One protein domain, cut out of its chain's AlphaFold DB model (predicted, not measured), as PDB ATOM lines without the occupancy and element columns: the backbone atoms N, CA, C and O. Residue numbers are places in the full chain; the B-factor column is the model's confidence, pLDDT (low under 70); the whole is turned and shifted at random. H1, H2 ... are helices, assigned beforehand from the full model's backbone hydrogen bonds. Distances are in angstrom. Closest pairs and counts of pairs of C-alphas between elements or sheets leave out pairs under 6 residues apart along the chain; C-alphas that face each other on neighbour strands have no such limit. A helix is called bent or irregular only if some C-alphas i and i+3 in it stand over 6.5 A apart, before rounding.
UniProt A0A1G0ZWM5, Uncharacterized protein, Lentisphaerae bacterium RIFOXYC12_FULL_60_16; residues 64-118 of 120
ATOM      1  N   LYS A  64     130.708 227.366 222.583       68.31
ATOM      2  CA  LYS A  64     131.738 227.188 221.560       68.31
ATOM      3  C   LYS A  64     131.776 225.757 221.011       68.31
ATOM      4  O   LYS A  64     131.766 225.586 219.799       68.31
ATOM      5  N   GLU A  65     131.729 224.741 221.873       64.62
ATOM      6  CA  GLU A  65     131.745 223.325 221.463       64.62
ATOM      7  C   GLU A  65     130.505 222.948 220.640       64.62
ATOM      8  O   GLU A  65     130.593 222.193 219.669       64.62
ATOM      9  N   VAL A  66     129.339 223.509 220.979       68.25
ATOM     10  CA  VAL A  66     128.105 223.308 220.201       68.25
ATOM     11  C   VAL A  66     128.230 223.938 218.809       68.25
ATOM     12  O   VAL A  66     127.813 223.327 217.823       68.25
ATOM     13  N   SER A  67     128.837 225.127 218.718       71.62
ATOM     14  CA  SER A  67     129.111 225.801 217.442       71.62
ATOM     15  C   SER A  67     130.082 224.994 216.576       71.62
ATOM     16  O   SER A  67     129.796 224.727 215.409       71.62
ATOM     17  N   GLU A  68     131.183 224.516 217.159       80.81
ATOM     18  CA  GLU A  68     132.192 223.709 216.463       80.81
ATOM     19  C   GLU A  68     131.604 222.391 215.936       80.81
ATOM     20  O   GLU A  68     131.835 222.017 214.784       80.81
ATOM     21  N   LEU A  69     130.762 221.703 216.719       84.88
ATOM     22  CA  LEU A  69     130.073 220.490 216.260       84.88
ATOM     23  C   LEU A  69     129.139 220.757 215.072       84.88
ATOM     24  O   LEU A  69     129.033 219.922 214.166       84.88
ATOM     25  N   GLN A  70     128.445 221.895 215.057       85.12
ATOM     26  CA  GLN A  70     127.580 222.270 213.937       85.12
ATOM     27  C   GLN A  70     128.389 222.611 212.682       85.12
ATOM     28  O   GLN A  70     128.030 222.161 211.587       85.12
ATOM     29  N   GLU A  71     129.488 223.347 212.834       90.75
ATOM     30  CA  GLU A  71     130.408 223.682 211.747       90.75
ATOM     31  C   GLU A  71     131.045 222.430 211.146       90.75
ATOM     32  O   GLU A  71     131.009 222.245 209.925       90.75
ATOM     33  N   LEU A  72     131.524 221.513 211.988       92.75
ATOM     34  CA  LEU A  72     132.082 220.235 211.552       92.75
ATOM     35  C   LEU A  72     131.043 219.405 210.789       92.75
ATOM     36  O   LEU A  72     131.321 218.931 209.687       92.75
ATOM     37  N   ARG A  73     129.807 219.296 211.294       93.12
ATOM     38  CA  ARG A  73     128.713 218.604 210.578       93.12
ATOM     39  C   ARG A  73     128.359 219.270 209.250       93.12
ATOM     40  O   ARG A  73     127.963 218.594 208.299       93.12
ATOM     41  N   LYS A  74     128.442 220.599 209.164       95.88
ATOM     42  CA  LYS A  74     128.238 221.331 207.907       95.88
ATOM     43  C   LYS A  74     129.370 221.032 206.926       95.88
ATOM     44  O   LYS A  74     129.090 220.783 205.755       95.88
ATOM     45  N   ARG A  75     130.616 220.998 207.403       94.44
ATOM     46  CA  ARG A  75     131.786 220.712 206.575       94.44
ATOM     47  C   ARG A  75     131.770 219.290 206.027       94.44
ATOM     48  O   ARG A  75     132.008 219.123 204.837       94.44
ATOM     49  N   VAL A  76     131.415 218.300 206.847       97.44
ATOM     50  CA  VAL A  76     131.260 216.903 206.404       97.44
ATOM     51  C   VAL A  76     130.242 216.809 205.269       97.44
ATOM     52  O   VAL A  76     130.580 216.308 204.204       97.44
ATOM     53  N   ARG A  77     129.055 217.409 205.424       96.00
ATOM     54  CA  ARG A  77     128.030 217.407 204.364       96.00
ATOM     55  C   ARG A  77     128.495 218.068 203.066       96.00
ATOM     56  O   ARG A  77     128.152 217.608 201.983       96.00
ATOM     57  N   GLN A  78     129.261 219.156 203.157       96.56
ATOM     58  CA  GLN A  78     129.824 219.811 201.972       96.56
ATOM     59  C   GLN A  78     130.844 218.922 201.256       96.56
ATOM     60  O   GLN A  78     130.841 218.867 200.030       96.56
ATOM     61  N   LEU A  79     131.699 218.233 202.014       97.56
ATOM     62  CA  LEU A  79     132.706 217.329 201.460       97.56
ATOM     63  C   LEU A  79     132.071 216.086 200.835       97.56
ATOM     64  O   LEU A  79     132.444 215.717 199.728       97.56
ATOM     65  N   GLU A  80     131.087 215.483 201.501       97.00
ATOM     66  CA  GLU A  80     130.325 214.354 200.959       97.00
ATOM     67  C   GLU A  80     129.659 214.727 199.634       97.00
ATOM     68  O   GLU A  80     129.760 213.977 198.667       97.00
ATOM     69  N   LYS A  81     129.044 215.915 199.558       96.94
ATOM     70  CA  LYS A  81     128.445 216.405 198.315       96.94
ATOM     71  C   LYS A  81     129.489 216.569 197.208       96.94
ATOM     72  O   LYS A  81     129.300 216.030 196.128       96.94
ATOM     73  N   ALA A  82     130.592 217.263 197.489       96.94
ATOM     74  CA  ALA A  82     131.647 217.482 196.500       96.94
ATOM     75  C   ALA A  82     132.253 216.163 195.990       96.94
ATOM     76  O   ALA A  82     132.575 216.046 194.812       96.94
ATOM     77  N   LEU A  83     132.380 215.163 196.865       97.56
ATOM     78  CA  LEU A  83     132.859 213.835 196.492       97.56
ATOM     79  C   LEU A  83     131.873 213.106 195.574       97.56
ATOM     80  O   LEU A  83     132.293 212.485 194.599       97.56
ATOM     81  N   VAL A  84     130.576 213.172 195.885       97.56
ATOM     82  CA  VAL A  84     129.529 212.572 195.049       97.56
ATOM     83  C   VAL A  84     129.489 213.240 193.678       97.56
ATOM     84  O   VAL A  84     129.495 212.526 192.679       97.56
ATOM     85  N   ASP A  85     129.507 214.574 193.629       96.56
ATOM     86  CA  ASP A  85     129.506 215.337 192.378       96.56
ATOM     87  C   ASP A  85     130.722 214.938 191.510       96.56
ATOM     88  O   ASP A  85     130.555 214.522 190.364       96.56
ATOM     89  N   ALA A  86     131.928 214.904 192.091       96.88
ATOM     90  CA  ALA A  86     133.144 214.499 191.382       96.88
ATOM     91  C   ALA A  86     133.119 213.039 190.888       96.88
ATOM     92  O   ALA A  86     133.641 212.728 189.815       96.88
ATOM     93  N   GLU A  87     132.534 212.113 191.653       97.00
ATOM     94  CA  GLU A  87     132.419 210.713 191.232       97.00
ATOM     95  C   GLU A  87     131.387 210.533 190.111       97.00
ATOM     96  O   GLU A  87     131.590 209.694 189.228       97.00
ATOM     97  N   ILE A  88     130.305 211.317 190.119       97.38
ATOM     98  CA  ILE A  88     129.328 211.351 189.025       97.38
ATOM     99  C   ILE A  88     130.000 211.873 187.755       97.38
ATOM    100  O   ILE A  88     129.951 211.177 186.738       97.38
ATOM    101  N   ASP A  89     130.681 213.017 187.825       95.94
ATOM    102  CA  ASP A  89     131.386 213.607 186.681       95.94
ATOM    103  C   ASP A  89     132.399 212.620 186.094       95.94
ATOM    104  O   ASP A  89     132.362 212.307 184.903       95.94
ATOM    105  N   ARG A  90     133.219 211.990 186.944       95.75
ATOM    106  CA  ARG A  90     134.198 210.979 186.519       95.75
ATOM    107  C   ARG A  90     133.553 209.785 185.808       95.75
ATOM    108  O   ARG A  90     134.135 209.220 184.879       95.75
ATOM    109  N   ARG A  91     132.382 209.329 186.263       96.06
ATOM    110  CA  ARG A  91     131.652 208.225 185.614       96.06
ATOM    111  C   ARG A  91     131.047 208.657 184.285       96.06
ATOM    112  O   ARG A  91     131.117 207.887 183.328       96.06
ATOM    113  N   LEU A  92     130.489 209.864 184.227       95.94
ATOM    114  CA  LEU A  92     129.947 210.442 183.003       95.94
ATOM    115  C   LEU A  92     131.038 210.603 181.946       95.94
ATOM    116  O   LEU A  92     130.846 210.153 180.820       95.94
ATOM    117  N   GLU A  93     132.200 211.143 182.310       93.44
ATOM    118  CA  GLU A  93     133.351 211.278 181.413       93.44
ATOM    119  C   GLU A  93     133.796 209.925 180.848       93.44
ATOM    120  O   GLU A  93     134.001 209.785 179.640       93.44
ATOM    121  N   LYS A  94     133.894 208.894 181.696       91.25
ATOM    122  CA  LYS A  94     134.238 207.536 181.245       91.25
ATOM    123  C   LYS A  94     133.228 206.991 180.241       91.25
ATOM    124  O   LYS A  94     133.629 206.532 179.173       91.25
ATOM    125  N   ALA A  95     131.940 207.076 180.569       92.75
ATOM    126  CA  ALA A  95     130.871 206.606 179.696       92.75
ATOM    127  C   ALA A  95     130.830 207.391 178.376       92.75
ATOM    128  O   ALA A  95     130.644 206.804 177.310       92.75
ATOM    129  N   TYR A  96     131.053 208.705 178.428       91.44
ATOM    130  CA  TYR A  96     131.119 209.562 177.249       91.44
ATOM    131  C   TYR A  96     132.243 209.128 176.304       91.44
ATOM    132  O   TYR A  96     131.992 208.927 175.116       91.44
ATOM    133  N   VAL A  97     133.455 208.902 176.826       89.75
ATOM    134  CA  VAL A  97     134.593 208.423 176.025       89.75
ATOM    135  C   VAL A  97     134.295 207.058 175.401       89.75
ATOM    136  O   VAL A  97     134.549 206.857 174.217       89.75
ATOM    137  N   GLU A  98     133.701 206.130 176.150       88.75
ATOM    138  CA  GLU A  98     133.321 204.812 175.624       88.75
ATOM    139  C   GLU A  98     132.279 204.891 174.500       88.75
ATOM    140  O   GLU A  98     132.331 204.120 173.538       88.75
ATOM    141  N   ILE A  99     131.306 205.801 174.604       90.12
ATOM    142  CA  ILE A  99     130.307 206.030 173.552       90.12
ATOM    143  C   ILE A  99     130.961 206.683 172.330       90.12
ATOM    144  O   ILE A  99     130.724 206.237 171.208       90.12
ATOM    145  N   ALA A 100     131.811 207.690 172.536       87.38
ATOM    146  CA  ALA A 100     132.512 208.386 171.461       87.38
ATOM    147  C   ALA A 100     133.446 207.445 170.681       87.38
ATOM    148  O   ALA A 100     133.419 207.439 169.450       87.38
ATOM    149  N   CYS A 101     134.212 206.594 171.371       86.81
ATOM    150  CA  CYS A 101     135.055 205.583 170.732       86.81
ATOM    151  C   CYS A 101     134.224 204.579 169.923       86.81
ATOM    152  O   CYS A 101     134.565 204.306 168.773       86.81
ATOM    153  N   ARG A 102     133.096 204.098 170.467       83.31
ATOM    154  CA  ARG A 102     132.178 203.217 169.724       83.31
ATOM    155  C   ARG A 102     131.617 203.888 168.473       83.31
ATOM    156  O   ARG A 102     131.605 203.269 167.414       83.31
ATOM    157  N   ALA A 103     131.193 205.149 168.569       85.44
ATOM    158  CA  ALA A 103     130.695 205.914 167.425       85.44
ATOM    159  C   ALA A 103     131.777 206.137 166.349       85.44
ATOM    160  O   ALA A 103     131.462 206.175 165.162       85.44
ATOM    161  N   ALA A 104     133.046 206.232 166.754       84.94
ATOM    162  CA  ALA A 104     134.198 206.352 165.862       84.94
ATOM    163  C   ALA A 104     134.719 205.004 165.315       84.94
ATOM    164  O   ALA A 104     135.720 204.988 164.601       84.94
ATOM    165  N   GLY A 105     134.082 203.874 165.651       84.25
ATOM    166  CA  GLY A 105     134.518 202.536 165.229       84.25
ATOM    167  C   GLY A 105     135.781 202.027 165.937       84.25
ATOM    168  O   GLY A 105     136.432 201.102 165.454       84.25
ATOM    169  N   ILE A 106     136.146 202.628 167.071       81.75
ATOM    170  CA  ILE A 106     137.306 202.248 167.881       81.75
ATOM    171  C   ILE A 106     136.850 201.224 168.926       81.75
ATOM    172  O   ILE A 106     136.111 201.556 169.851       81.75
ATOM    173  N   ASN A 107     137.308 199.978 168.779       70.56
ATOM    174  CA  ASN A 107     136.920 198.868 169.657       70.56
ATOM    175  C   ASN A 107     137.762 198.780 170.943       70.56
ATOM    176  O   ASN A 107     137.282 198.230 171.931       70.56
ATOM    177  N   ASP A 108     138.980 199.333 170.948       78.50
ATOM    178  CA  ASP A 108     139.857 199.368 172.126       78.50
ATOM    179  C   ASP A 108     140.005 200.802 172.663       78.50
ATOM    180  O   ASP A 108     140.778 201.631 172.172       78.50
ATOM    181  N   VAL A 109     139.211 201.097 173.691       76.12
ATOM    182  CA  VAL A 109     139.172 202.400 174.365       76.12
ATOM    183  C   VAL A 109     140.431 202.634 175.210       76.12
ATOM    184  O   VAL A 109     140.856 203.780 175.384       76.12
ATOM    185  N   ASP A 110     141.048 201.576 175.733       76.25
ATOM    186  CA  ASP A 110     142.212 201.685 176.613       76.25
ATOM    187  C   ASP A 110     143.498 201.911 175.815       76.25
ATOM    188  O   ASP A 110     144.359 202.694 176.233       76.25
ATOM    189  N   GLU A 111     143.616 201.304 174.635       71.38
ATOM    190  CA  GLU A 111     144.692 201.597 173.687       71.38
ATOM    191  C   GLU A 111     144.586 203.033 173.143       71.38
ATOM    192  O   GLU A 111     145.587 203.757 173.097       71.38
ATOM    193  N   PHE A 112     143.365 203.499 172.840       75.19
ATOM    194  CA  PHE A 112     143.112 204.893 172.459       75.19
ATOM    195  C   PHE A 112     143.559 205.874 173.553       75.19
ATOM    196  O   PHE A 112     144.335 206.796 173.284       75.19
ATOM    197  N   LYS A 113     143.153 205.651 174.810       75.38
ATOM    198  CA  LYS A 113     143.574 206.490 175.946       75.38
ATOM    199  C   LYS A 113     145.097 206.522 176.102       75.38
ATOM    200  O   LYS A 113     145.665 207.601 176.252       75.38
ATOM    201  N   LYS A 114     145.778 205.372 176.008       76.69
ATOM    202  CA  LYS A 114     147.250 205.280 176.105       76.69
ATOM    203  C   LYS A 114     147.966 206.044 174.988       76.69
ATOM    204  O   LYS A 114     148.982 206.684 175.247       76.69
ATOM    205  N   LYS A 115     147.431 206.017 173.764       74.12
ATOM    206  CA  LYS A 115     148.010 206.704 172.597       74.12
ATOM    207  C   LYS A 115     147.895 208.232 172.675       74.12
ATOM    208  O   LYS A 115     148.725 208.937 172.101       74.12
ATOM    209  N   HIS A 116     146.881 208.736 173.378       69.44
ATOM    210  CA  HIS A 116     146.573 210.165 173.464       69.44
ATOM    211  C   HIS A 116     146.928 210.818 174.812       69.44
ATOM    212  O   HIS A 116     146.971 212.041 174.881       69.44
ATOM    213  N   ALA A 117     147.285 210.047 175.846       64.81
ATOM    214  CA  ALA A 117     147.649 210.550 177.180       64.81
ATOM    215  C   ALA A 117     148.859 211.517 177.235       64.81
ATOM    216  O   ALA A 117     149.124 212.086 178.289       64.81
ATOM    217  N   GLY A 118     149.594 211.710 176.133       56.19
ATOM    218  CA  GLY A 118     150.785 212.572 176.059       56.19
ATOM    219  C   GLY A 118     150.755 213.659 174.978       56.19
ATOM    220  O   GLY A 118     151.787 214.276 174.728       56.19
TER     221      GLY A 118
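What this domain is: This is residues 64 to 118 of the 120 residues of an uncharacterized protein of Lentisphaerae bacterium RIFOXYC12_FULL_60_16 (UniProt A0A1G0ZWM5). One long, nearly straight helix, H1, makes almost the whole length of the model, and a short helix, H2, turns off near its far end to make an L with a very long arm and a short foot. Residues 64 to 93 of H1 stick out free, and the short foot meets H1 near residues 97 to 101. The printed part has 55 residues with two named helices, H1 then H2 along the chain, and no named strand; the class is all helix. The whole is extended, with a radius of gyration of the C-alphas of 19.6 A, and the C-alphas span 61 by 22 by 10 A.

Where its parts are: H1 is residues 64 to 103, from C-alpha 64 at (131.738, 227.188, 221.560) to C-alpha 103 at (130.695, 205.914, 167.425), 58.2 A from first to last C-alpha. A tight link of 5 residues follows. H2 is residues 109 to 116, 10.8 A from first to last C-alpha, and ends with C-alpha 116 at (146.573, 210.165, 173.464).

How they stand to each other: H1 stands free over residues 64 to 93. H1 and H2 only just touch, with 3 pairs of C-alphas within 8 A, and H1 does so with residues 97 to 101 alone. The closest C-alphas of the two helices are those of Cys 101 and Val 109, 6.3 A apart. Their lines are about perpendicular, at 85 degrees, and their centres are 26.5 A apart. Neither helix is bent. In H1 and H2 every O i to N i+4 pair is within hydrogen-bond range.

The domain as a whole: The two C-alphas farthest apart are those of Lys 64 and Gly 105, 61.6 A. The printed part has no cut, and its one link between helices, H1 to H2, is tight. The mean pLDDT of the printed part is 86.0; residues 64 to 66 and 116 to 118 are under 70.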